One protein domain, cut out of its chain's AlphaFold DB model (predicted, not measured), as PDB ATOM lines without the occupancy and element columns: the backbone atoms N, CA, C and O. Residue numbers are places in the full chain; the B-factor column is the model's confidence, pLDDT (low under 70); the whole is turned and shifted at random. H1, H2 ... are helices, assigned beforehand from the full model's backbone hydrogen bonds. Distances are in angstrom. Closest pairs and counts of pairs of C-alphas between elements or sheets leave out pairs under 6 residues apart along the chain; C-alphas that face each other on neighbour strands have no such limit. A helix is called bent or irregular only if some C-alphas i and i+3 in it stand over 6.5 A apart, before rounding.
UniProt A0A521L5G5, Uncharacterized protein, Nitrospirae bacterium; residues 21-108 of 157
ATOM      1  N   THR A  21     168.930 206.699 194.793       92.69
ATOM      2  CA  THR A  21     170.044 207.516 195.295       92.69
ATOM      3  C   THR A  21     170.152 208.872 194.597       92.69
ATOM      4  O   THR A  21     170.466 209.866 195.242       92.69
ATOM      5  N   THR A  22     169.844 208.944 193.300       89.25
ATOM      6  CA  THR A  22     169.812 210.204 192.547       89.25
ATOM      7  C   THR A  22     168.696 211.115 193.036       89.25
ATOM      8  O   THR A  22     168.909 212.315 193.143       89.25
ATOM      9  N   VAL A  23     167.523 210.564 193.361       89.75
ATOM     10  CA  VAL A  23     166.391 211.347 193.879       89.75
ATOM     11  C   VAL A  23     166.725 211.934 195.249       89.75
ATOM     12  O   VAL A  23     166.484 213.114 195.478       89.75
ATOM     13  N   VAL A  24     167.351 211.143 196.125       93.44
ATOM     14  CA  VAL A  24     167.794 211.601 197.452       93.44
ATOM     15  C   VAL A  24     168.907 212.649 197.351       93.44
ATOM     16  O   VAL A  24     168.913 213.610 198.114       93.44
ATOM     17  N   ALA A  25     169.835 212.501 196.401       92.50
ATOM     18  CA  ALA A  25     170.928 213.453 196.199       92.50
ATOM     19  C   ALA A  25     170.505 214.725 195.442       92.50
ATOM     20  O   ALA A  25     171.182 215.748 195.545       92.50
ATOM     21  N   ALA A  26     169.405 214.687 194.683       89.94
ATOM     22  CA  ALA A  26     168.981 215.789 193.820       89.94
ATOM     23  C   ALA A  26     168.827 217.132 194.558       89.94
ATOM     24  O   ALA A  26     169.360 218.117 194.049       89.94
ATOM     25  N   PRO A  27     168.191 217.219 195.746       91.75
ATOM     26  CA  PRO A  27     168.085 218.481 196.475       91.75
ATOM     27  C   PRO A  27     169.448 219.111 196.767       91.75
ATOM     28  O   PRO A  27     169.628 220.302 196.540       91.75
ATOM     29  N   LEU A  28     170.427 218.308 197.194       93.44
ATOM     30  CA  LEU A  28     171.776 218.790 197.487       93.44
ATOM     31  C   LEU A  28     172.517 219.217 196.214       93.44
ATOM     32  O   LEU A  28     173.165 220.260 196.198       93.44
ATOM     33  N   LEU A  29     172.384 218.441 195.132       89.25
ATOM     34  CA  LEU A  29     172.981 218.772 193.837       89.25
ATOM     35  C   LEU A  29     172.465 220.112 193.306       89.25
ATOM     36  O   LEU A  29     173.260 220.930 192.854       89.25
ATOM     37  N   TYR A  30     171.154 220.347 193.376       91.19
ATOM     38  CA  TYR A  30     170.556 221.586 192.888       91.19
ATOM     39  C   TYR A  30     170.697 222.751 193.872       91.19
ATOM     40  O   TYR A  30     170.727 223.891 193.421       91.19
ATOM     41  N   ALA A  31     170.864 222.510 195.177       94.31
ATOM     42  CA  ALA A  31     171.135 223.564 196.161       94.31
ATOM     43  C   ALA A  31     172.411 224.362 195.835       94.31
ATOM     44  O   ALA A  31     172.479 225.557 196.119       94.31
ATOM     45  N   MET A  32     173.381 223.742 195.154       95.62
ATOM     46  CA  MET A  32     174.597 224.405 194.669       95.62
ATOM     47  C   MET A  32     174.335 225.526 193.653       95.62
ATOM     48  O   MET A  32     175.225 226.337 193.409       95.62
ATOM     49  N   ILE A  33     173.119 225.653 193.107       95.19
ATOM     50  CA  ILE A  33     172.769 226.813 192.281       95.19
ATOM     51  C   ILE A  33     172.882 228.130 193.059       95.19
ATOM     52  O   ILE A  33     173.251 229.146 192.481       95.19
ATOM     53  N   VAL A  34     172.619 228.114 194.371       96.62
ATOM     54  CA  VAL A  34     172.671 229.308 195.223       96.62
ATOM     55  C   VAL A  34     174.095 229.876 195.311       96.62
ATOM     56  O   VAL A  34     174.279 231.033 194.925       96.62
ATOM     57  N   PRO A  35     175.125 229.114 195.741       97.00
ATOM     58  CA  PRO A  35     176.493 229.624 195.735       97.00
ATOM     59  C   PRO A  35     176.999 229.932 194.321       97.00
ATOM     60  O   PRO A  35     177.737 230.898 194.155       97.00
ATOM     61  N   LEU A  36     176.577 229.187 193.290       97.25
ATOM     62  CA  LEU A  36     176.952 229.493 191.905       97.25
ATOM     63  C   LEU A  36     176.439 230.867 191.460       97.25
ATOM     64  O   LEU A  36     177.207 231.638 190.897       97.25
ATOM     65  N   ILE A  37     175.183 231.211 191.753       97.31
ATOM     66  CA  ILE A  37     174.628 232.535 191.432       97.31
ATOM     67  C   ILE A  37     175.363 233.636 192.205       97.31
ATOM     68  O   ILE A  37     175.670 234.680 191.634       97.31
ATOM     69  N   PHE A  38     175.672 233.410 193.485       98.19
ATOM     70  CA  PHE A  38     176.439 234.376 194.275       98.19
ATOM     71  C   PHE A  38     177.824 234.637 193.665       98.19
ATOM     72  O   PHE A  38     178.238 235.794 193.535       98.19
ATOM     73  N   VAL A  39     178.514 233.573 193.242       97.88
ATOM     74  CA  VAL A  39     179.785 233.677 192.520       97.88
ATOM     75  C   VAL A  39     179.598 234.396 191.186       97.88
ATOM     76  O   VAL A  39     180.385 235.288 190.911       97.88
ATOM     77  N   ASP A  40     178.566 234.085 190.393       97.94
ATOM     78  CA  ASP A  40     178.300 234.744 189.098       97.94
ATOM     79  C   ASP A  40     178.140 236.262 189.268       97.94
ATOM     80  O   ASP A  40     178.815 237.043 188.601       97.94
ATOM     81  N   ILE A  41     177.320 236.696 190.231       98.19
ATOM     82  CA  ILE A  41     177.095 238.123 190.509       98.19
ATOM     83  C   ILE A  41     178.392 238.805 190.959       98.19
ATOM     84  O   ILE A  41     178.751 239.865 190.442       98.19
ATOM     85  N   SER A  42     179.103 238.194 191.909       98.19
ATOM     86  CA  SER A  42     180.353 238.744 192.446       98.19
ATOM     87  C   SER A  42     181.429 238.840 191.362       98.19
ATOM     88  O   SER A  42     182.122 239.852 191.251       98.19
ATOM     89  N   LEU A  43     181.532 237.802 190.531       97.88
ATOM     90  CA  LEU A  43     182.468 237.704 189.420       97.88
ATOM     91  C   LEU A  43     182.161 238.740 188.338       97.88
ATOM     92  O   LEU A  43     183.088 239.383 187.862       97.88
ATOM     93  N   GLU A  44     180.894 238.948 187.968       97.75
ATOM     94  CA  GLU A  44     180.508 239.974 186.991       97.75
ATOM     95  C   GLU A  44     180.814 241.387 187.495       97.75
ATOM     96  O   GLU A  44     181.313 242.209 186.725       97.75
ATOM     97  N   PHE A  45     180.563 241.676 188.776       97.69
ATOM     98  CA  PHE A  45     180.907 242.971 189.368       97.69
ATOM     99  C   PHE A  45     182.416 243.218 189.318       97.69
ATOM    100  O   PHE A  45     182.876 244.237 188.804       97.69
ATOM    101  N   TYR A  46     183.192 242.245 189.786       96.44
ATOM    102  CA  TYR A  46     184.645 242.274 189.723       96.44
ATOM    103  C   TYR A  46     185.162 242.432 188.285       96.44
ATOM    104  O   TYR A  46     185.950 243.335 188.014       96.44
ATOM    105  N   HIS A  47     184.689 241.610 187.350       97.69
ATOM    106  CA  HIS A  47     185.129 241.616 185.959       97.69
ATOM    107  C   HIS A  47     184.814 242.950 185.274       97.69
ATOM    108  O   HIS A  47     185.695 243.547 184.663       97.69
ATOM    109  N   ARG A  48     183.591 243.473 185.414       96.88
ATOM    110  CA  ARG A  48     183.177 244.709 184.730       96.88
ATOM    111  C   ARG A  48     183.792 245.973 185.309       96.88
ATOM    112  O   ARG A  48     183.881 246.962 184.589       96.88
ATOM    113  N   LEU A  49     184.188 245.962 186.578       97.12
ATOM    114  CA  LEU A  49     184.798 247.129 187.209       97.12
ATOM    115  C   LEU A  49     186.320 247.076 187.151       97.12
ATOM    116  O   LEU A  49     186.944 248.027 186.691       97.12
ATOM    117  N   ALA A  50     186.930 245.970 187.576       96.88
ATOM    118  CA  ALA A  50     188.379 245.887 187.688       96.88
ATOM    119  C   ALA A  50     189.067 245.841 186.318       96.88
ATOM    120  O   ALA A  50     190.090 246.496 186.141       96.88
ATOM    121  N   PHE A  51     188.524 245.112 185.335       97.56
ATOM    122  CA  PHE A  51     189.225 244.931 184.058       97.56
ATOM    123  C   PHE A  51     189.388 246.247 183.287       97.56
ATOM    124  O   PHE A  51     190.521 246.543 182.907       97.56
ATOM    125  N   PRO A  52     188.349 247.090 183.117       96.25
ATOM    126  CA  PRO A  52     188.523 248.393 182.480       96.25
ATOM    127  C   PRO A  52     189.483 249.313 183.239       96.25
ATOM    128  O   PRO A  52     190.301 249.976 182.609       96.25
ATOM    129  N   ILE A  53     189.432 249.317 184.578       96.75
ATOM    130  CA  ILE A  53     190.346 250.112 185.420       96.75
ATOM    131  C   ILE A  53     191.802 249.687 185.195       96.75
ATOM    132  O   ILE A  53     192.691 250.531 185.104       96.75
ATOM    133  N   LEU A  54     192.048 248.382 185.089       94.12
ATOM    134  CA  LEU A  54     193.380 247.812 184.893       94.12
ATOM    135  C   LEU A  54     193.807 247.761 183.413       94.12
ATOM    136  O   LEU A  54     194.933 247.354 183.126       94.12
ATOM    137  N   GLY A  55     192.942 248.154 182.471       94.25
ATOM    138  CA  GLY A  55     193.200 248.063 181.030       94.25
ATOM    139  C   GLY A  55     193.226 246.629 180.480       94.25
ATOM    140  O   GLY A  55     193.824 246.382 179.435       94.25
ATOM    141  N   ILE A  56     192.609 245.673 181.179       95.31
ATOM    142  CA  ILE A  56     192.505 244.272 180.750       95.31
ATOM    143  C   ILE A  56     191.289 244.123 179.813       95.31
ATOM    144  O   ILE A  56     190.209 244.622 180.140       95.31
ATOM    145  N   PRO A  57     191.405 243.429 178.664       94.69
ATOM    146  CA  PRO A  57     190.263 243.164 177.792       94.69
ATOM    147  C   PRO A  57     189.188 242.320 178.486       94.69
ATOM    148  O   PRO A  57     189.484 241.273 179.058       94.69
ATOM    149  N   THR A  58     187.927 242.739 178.390       94.69
ATOM    150  CA  THR A  58     186.800 241.985 178.955       94.69
ATOM    151  C   THR A  58     186.497 240.724 178.149       94.69
ATOM    152  O   THR A  58     186.539 240.729 176.917       94.69
ATOM    153  N   VAL A  59     186.102 239.660 178.839       95.19
ATOM    154  CA  VAL A  59     185.780 238.351 178.256       95.19
ATOM    155  C   VAL A  59     184.280 238.232 177.959       95.19
ATOM    156  O   VAL A  59     183.434 238.587 178.776       95.19
ATOM    157  N   SER A  60     183.905 237.689 176.799       95.12
ATOM    158  CA  SER A  60     182.485 237.484 176.480       95.12
ATOM    159  C   SER A  60     181.904 236.294 177.245       95.12
ATOM    160  O   SER A  60     182.282 235.150 177.013       95.12
ATOM    161  N   ARG A  61     180.908 236.525 178.102       95.31
ATOM    162  CA  ARG A  61     180.197 235.451 178.822       95.31
ATOM    163  C   ARG A  61     179.549 234.423 177.883       95.31
ATOM    164  O   ARG A  61     179.528 233.227 178.175       95.31
ATOM    165  N   GLY A  62     179.047 234.877 176.733       93.94
ATOM    166  CA  GLY A  62     178.349 234.034 175.757       93.94
ATOM    167  C   GLY A  62     179.232 232.986 175.071       93.94
ATOM    168  O   GLY A  62     178.710 232.013 174.529       93.94
ATOM    169  N   SER A  63     180.564 233.131 175.109       94.88
ATOM    170  CA  SER A  63     181.461 232.083 174.604       94.88
ATOM    171  C   SER A  63     181.587 230.894 175.558       94.88
ATOM    172  O   SER A  63     181.974 229.818 175.109       94.88
ATOM    173  N   TYR A  64     181.229 231.068 176.835       95.94
ATOM    174  CA  TYR A  64     181.390 230.060 177.885       95.94
ATOM    175  C   TYR A  64     180.072 229.399 178.286       95.94
ATOM    176  O   TYR A  64     180.000 228.177 178.406       95.94
ATOM    177  N   ILE A  65     179.011 230.188 178.473       95.25
ATOM    178  CA  ILE A  65     177.717 229.672 178.929       95.25
ATOM    179  C   ILE A  65     176.796 229.483 177.722       95.25
ATOM    180  O   ILE A  65     176.223 230.442 177.208       95.25
ATOM    181  N   LYS A  66     176.641 228.228 177.285       92.81
ATOM    182  CA  LYS A  66     175.728 227.823 176.206       92.81
ATOM    183  C   LYS A  66     174.658 226.879 176.739       92.81
ATOM    184  O   LYS A  66     174.967 225.832 177.304       92.81
ATOM    185  N   LEU A  67     173.398 227.255 176.538       93.00
ATOM    186  CA  LEU A  67     172.228 226.516 177.009       93.00
ATOM    187  C   LEU A  67     171.344 226.142 175.817       93.00
ATOM    188  O   LEU A  67     170.298 226.735 175.609       93.00
ATOM    189  N   ASP A  68     171.752 225.163 175.019       91.81
ATOM    190  CA  ASP A  68     171.050 224.719 173.802       91.81
ATOM    191  C   ASP A  68     170.486 223.295 173.928       91.81
ATOM    192  O   ASP A  68     169.450 222.972 173.354       91.81
ATOM    193  N   ARG A  69     171.104 222.446 174.755       88.88
ATOM    194  CA  ARG A  69     170.721 221.032 174.935       88.88
ATOM    195  C   ARG A  69     169.285 220.821 175.418       88.88
ATOM    196  O   ARG A  69     168.698 219.775 175.162       88.88
ATOM    197  N   HIS A  70     168.693 221.801 176.093       88.44
ATOM    198  CA  HIS A  70     167.293 221.732 176.522       88.44
ATOM    199  C   HIS A  70     166.301 221.773 175.343       88.44
ATOM    200  O   HIS A  70     165.153 221.352 175.493       88.44
ATOM    201  N   LEU A  71     166.753 222.223 174.166       88.50
ATOM    202  CA  LEU A  71     165.985 222.243 172.921       88.50
ATOM    203  C   LEU A  71     165.925 220.865 172.242       88.50
ATOM    204  O   LEU A  71     165.141 220.679 171.316       88.50
ATOM    205  N   LEU A  72     166.710 219.882 172.702       89.19
ATOM    206  CA  LEU A  72     166.718 218.541 172.121       89.19
ATOM    207  C   LEU A  72     165.344 217.863 172.313       89.19
ATOM    208  O   LEU A  72     164.881 217.718 173.452       89.19
ATOM    209  N   PRO A  73     164.672 217.428 171.230       85.94
ATOM    210  CA  PRO A  73     163.288 216.954 171.297       85.94
ATOM    211  C   PRO A  73     163.147 215.585 171.976       85.94
ATOM    212  O   PRO A  73     162.114 215.301 172.570       85.94
ATOM    213  N   TYR A  74     164.195 214.760 171.950       84.56
ATOM    214  CA  TYR A  74     164.190 213.401 172.505       84.56
ATOM    215  C   TYR A  74     164.489 213.326 174.009       84.56
ATOM    216  O   TYR A  74     164.375 212.250 174.605       84.56
ATOM    217  N   LEU A  75     164.878 214.445 174.635       87.12
ATOM    218  CA  LEU A  75     165.156 214.499 176.069       87.12
ATOM    219  C   LEU A  75     163.856 214.671 176.876       87.12
ATOM    220  O   LEU A  75     163.104 215.618 176.624       87.12
ATOM    221  N   PRO A  76     163.611 213.842 177.906       89.56
ATOM    222  CA  PRO A  76     162.526 214.087 178.845       89.56
ATOM    223  C   PRO A  76     162.817 215.336 179.691       89.56
ATOM    224  O   PRO A  76     163.970 215.721 179.901       89.56
ATOM    225  N   PHE A  77     161.759 215.949 180.223       87.44
ATOM    226  CA  PHE A  77     161.823 217.230 180.937       87.44
ATOM    227  C   PHE A  77     162.863 217.268 182.073       87.44
ATOM    228  O   PHE A  77     163.628 218.222 182.176       87.44
ATOM    229  N   ILE A  78     162.961 216.199 182.871       87.50
ATOM    230  CA  ILE A  78     163.915 216.111 183.990       87.50
ATOM    231  C   ILE A  78     165.368 216.217 183.499       87.50
ATOM    232  O   ILE A  78     166.171 216.937 184.091       87.50
ATOM    233  N   LEU A  79     165.708 215.552 182.389       89.50
ATOM    234  CA  LEU A  79     167.043 215.666 181.796       89.50
ATOM    235  C   LEU A  79     167.283 217.047 181.190       89.50
ATOM    236  O   LEU A  79     168.404 217.536 181.259       89.50
ATOM    237  N   LYS A  80     166.253 217.703 180.641       91.38
ATOM    238  CA  LYS A  80     166.381 219.086 180.155       91.38
ATOM    239  C   LYS A  80     166.766 220.037 181.288       91.38
ATOM    240  O   LYS A  80     167.697 220.817 181.111       91.38
ATOM    241  N   LEU A  81     166.125 219.925 182.454       90.25
ATOM    242  CA  LEU A  81     166.484 220.712 183.640       90.25
ATOM    243  C   LEU A  81     167.918 220.430 184.105       90.25
ATOM    244  O   LEU A  81     168.687 221.366 184.320       90.25
ATOM    245  N   ALA A  82     168.307 219.155 184.182       90.88
ATOM    246  CA  ALA A  82     169.675 218.776 184.528       90.88
ATOM    247  C   ALA A  82     170.697 219.328 183.517       90.88
ATOM    248  O   ALA A  82     171.759 219.810 183.903       90.88
ATOM    249  N   CYS A  83     170.375 219.317 182.219       92.38
ATOM    250  CA  CYS A  83     171.216 219.907 181.180       92.38
ATOM    251  C   CYS A  83     171.349 221.426 181.321       92.38
ATOM    252  O   CYS A  83     172.445 221.937 181.108       92.38
ATOM    253  N   ILE A  84     170.280 222.140 181.686       93.81
ATOM    254  CA  ILE A  84     170.344 223.585 181.956       93.81
ATOM    255  C   ILE A  84     171.276 223.846 183.138       93.81
ATOM    256  O   ILE A  84     172.194 224.655 183.019       93.81
ATOM    257  N   TYR A  85     171.087 223.115 184.240       93.94
ATOM    258  CA  TYR A  85     171.919 223.247 185.433       93.94
ATOM    259  C   TYR A  85     173.398 222.981 185.130       93.94
ATOM    260  O   TYR A  85     174.240 223.851 185.339       93.94
ATOM    261  N   CYS A  86     173.721 221.812 184.572       93.38
ATOM    262  CA  CYS A  86     175.101 221.441 184.278       93.38
ATOM    263  C   CYS A  86     175.727 222.343 183.206       93.38
ATOM    264  O   CYS A  86     176.914 222.650 183.297       93.38
ATOM    265  N   GLY A  87     174.962 222.766 182.195       94.62
ATOM    266  CA  GLY A  87     175.440 223.690 181.166       94.62
ATOM    267  C   GLY A  87     175.803 225.054 181.748       94.62
ATOM    268  O   GLY A  87     176.863 225.595 181.440       94.62
ATOM    269  N   TYR A  88     174.966 225.569 182.649       96.50
ATOM    270  CA  TYR A  88     175.229 226.815 183.358       96.50
ATOM    271  C   TYR A  88     176.421 226.688 184.313       96.50
ATOM    272  O   TYR A  88     177.366 227.461 184.195       96.50
ATOM    273  N   ALA A  89     176.420 225.689 185.200       96.69
ATOM    274  CA  ALA A  89     177.455 225.513 186.216       96.69
ATOM    275  C   ALA A  89     178.851 225.330 185.598       96.69
ATOM    276  O   ALA A  89     179.785 226.042 185.959       96.69
ATOM    277  N   ASN A  90     178.996 224.428 184.619       96.81
ATOM    278  CA  ASN A  90     180.286 224.212 183.958       96.81
ATOM    279  C   ASN A  90     180.725 225.437 183.149       96.81
ATOM    280  O   ASN A  90     181.901 225.796 183.175       96.81
ATOM    281  N   GLY A  91     179.791 226.087 182.446       97.12
ATOM    282  CA  GLY A  91     180.087 227.300 181.691       97.12
ATOM    283  C   GLY A  91     180.562 228.437 182.597       97.12
ATOM    284  O   GLY A  91     181.562 229.083 182.294       97.12
ATOM    285  N   LEU A  92     179.899 228.639 183.739       98.00
ATOM    286  CA  LEU A  92     180.273 229.643 184.732       98.00
ATOM    287  C   LEU A  92     181.659 229.368 185.323       98.00
ATOM    288  O   LEU A  92     182.470 230.283 185.406       98.00
ATOM    289  N   VAL A  93     181.963 228.121 185.688       97.19
ATOM    290  CA  VAL A  93     183.281 227.761 186.241       97.19
ATOM    291  C   VAL A  93     184.395 227.998 185.219       97.19
ATOM    292  O   VAL A  93     185.433 228.555 185.568       97.19
ATOM    293  N   GLN A  94     184.186 227.648 183.946       96.88
ATOM    294  CA  GLN A  94     185.173 227.932 182.896       96.88
ATOM    295  C   GLN A  94     185.348 229.434 182.647       96.88
ATOM    296  O   GLN A  94     186.469 229.900 182.445       96.88
ATOM    297  N   TYR A  95     184.254 230.194 182.683       97.56
ATOM    298  CA  TYR A  95     184.286 231.649 182.573       97.56
ATOM    299  C   TYR A  95     185.062 232.284 183.737       97.56
ATOM    300  O   TYR A  95     185.957 233.097 183.508       97.56
ATOM    301  N   ALA A  96     184.799 231.841 184.969       97.38
ATOM    302  CA  ALA A  96     185.522 232.269 186.161       97.38
ATOM    303  C   ALA A  96     187.016 231.941 186.072       97.38
ATOM    304  O   ALA A  96     187.850 232.816 186.299       97.38
ATOM    305  N   ALA A  97     187.362 230.715 185.669       95.81
ATOM    306  CA  ALA A  97     188.749 230.299 185.484       95.81
ATOM    307  C   ALA A  97     189.466 231.144 184.421       95.81
ATOM    308  O   ALA A  97     190.626 231.511 184.606       95.81
ATOM    309  N   ARG A  98     188.779 231.513 183.330       96.56
ATOM    310  CA  ARG A  98     189.343 232.414 182.319       96.56
ATOM    311  C   ARG A  98     189.638 233.800 182.894       96.56
ATOM    312  O   ARG A  98     190.737 234.304 182.680       96.56
ATOM    313  N   ILE A  99     188.674 234.406 183.588       96.69
ATOM    314  CA  ILE A  99     188.833 235.733 184.204       96.69
ATOM    315  C   ILE A  99     189.988 235.706 185.213       96.69
ATOM    316  O   ILE A  99     190.854 236.584 185.193       96.69
ATOM    317  N   ALA A 100     190.046 234.674 186.056       95.56
ATOM    318  CA  ALA A 100     191.136 234.487 187.006       95.56
ATOM    319  C   ALA A 100     192.491 234.335 186.296       95.56
ATOM    320  O   ALA A 100     193.456 234.969 186.706       95.56
ATOM    321  N   GLY A 101     192.563 233.590 185.188       95.06
ATOM    322  CA  GLY A 101     193.793 233.447 184.403       95.06
ATOM    323  C   GLY A 101     194.256 234.744 183.728       95.06
ATOM    324  O   GLY A 101     195.453 235.021 183.678       95.06
ATOM    325  N   ASP A 102     193.334 235.580 183.244       95.00
ATOM    326  CA  ASP A 102     193.674 236.908 182.704       95.00
ATOM    327  C   ASP A 102     194.140 237.876 183.799       95.00
ATOM    328  O   ASP A 102     195.029 238.699 183.583       95.00
ATOM    329  N   THR A 103     193.613 237.706 185.005       95.44
ATOM    330  CA  THR A 103     194.051 238.439 186.197       95.44
ATOM    331  C   THR A 103     195.428 237.985 186.660       95.44
ATOM    332  O   THR A 103     196.291 238.810 186.945       95.44
ATOM    333  N   GLU A 104     195.674 236.680 186.674       95.00
ATOM    334  CA  GLU A 104     196.974 236.101 186.998       95.00
ATOM    335  C   GLU A 104     198.048 236.573 186.009       95.00
ATOM    336  O   GLU A 104     199.105 237.040 186.426       95.00
ATOM    337  N   ARG A 105     197.743 236.585 184.704       92.56
ATOM    338  CA  ARG A 105     198.614 237.168 183.666       92.56
ATOM    339  C   ARG A 105     198.959 238.627 183.930       92.56
ATOM    340  O   ARG A 105     200.071 239.053 183.614       92.56
ATOM    341  N   TYR A 106     198.002 239.390 184.453       92.31
ATOM    342  CA  TYR A 106     198.219 240.784 184.795       92.31
ATOM    343  C   TYR A 106     199.130 240.927 186.016       92.31
ATOM    344  O   TYR A 106     200.022 241.766 185.984       92.31
ATOM    345  N   PHE A 107     198.933 240.152 187.083       90.75
ATOM    346  CA  PHE A 107     199.663 240.353 188.341       90.75
ATOM    347  C   PHE A 107     200.972 239.568 188.450       90.75
ATOM    348  O   PHE A 107     201.977 240.146 188.852       90.75
ATOM    349  N   CYS A 108     200.978 238.274 188.129       88.69
ATOM    350  CA  CYS A 108     202.125 237.397 188.358       88.69
ATOM    351  C   CYS A 108     202.143 236.222 187.361       88.69
ATOM    352  O   CYS A 108     201.653 235.137 187.669       88.69
TER     353      CYS A 108
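This is residues 21 to 108 of the 157 residues of an uncharacterized protein of Nitrospirae bacterium (UniProt A0A521L5G5). H1 and H2 follow each other end to end as one long helical row, and the longer H3 runs the same way beside H2, crossing it at a shallow tilt. Residues 55 to 76, a long stretch with no named element, fold back from the end of H2 along H3 to the other end of the domain, where H3 begins. The printed part has 88 residues, with three named helices in the order H1, H2, H3 and no named strand; the class is all helix. The whole is loose, with a radius of gyration of the C-alphas of 15.9 A, and elongated, spanning 46 by 27 by 19 A.

Start at H1, residues 21 to 31, and go on to H2, residues 33 to 54: the two meet only through their link. Next look at H3, residues 77 to 107. H1 is close to H3 but not clearly touching it; their closest C-alphas, those of Tyr 30 and Tyr 85, are 7.8 A apart. The lines of H1 and H3 stand at a steep tilt of 46 degrees, the same way. H2 and H3 touch, H3 with residues 85 to 99 alone; their closest C-alphas, those of Leu 36 and Ala 89, are 7.0 A apart. H2 and H3 run the same way at a shallow tilt of 31 degrees. In H3 every O i to N i+4 pair is within hydrogen-bond range; in H1 it is 5 of 7 and in H2 16 of 18.

Find C-alpha 21 at (170.044, 207.516, 195.295); from there H1 runs 16.1 A to C-alpha 31. H1 is irregular, but only just: C-alphas 24 and 27 are 7.0 A apart. H2 starts at C-alpha 33, at (172.769, 226.813, 192.281), and measures 30.3 A to C-alpha 54. It has a kink of 25 degrees near residue 47; it is neither bent nor irregular, but only just: C-alphas 49 and 52 are 6.2 A apart. Go on to C-alpha 77 at (161.823, 217.230, 180.937), where H3 begins; it runs 45.0 A to C-alpha 107 at (199.663, 240.353, 188.341).

Look at Thr 21 and Gly 55 for the two C-alphas farthest apart, 48.8 A. From the first to the last printed C-alpha, Thr 21 to Cys 108, it is 44.4 A. The printed part has no cut. The link from H1 to H2 is tight, with 1 residue, and the link from H2 to H3 is long, with 22 residues. In the B-factor column the mean pLDDT of the printed part is 94.0, and no printed residue is under 70.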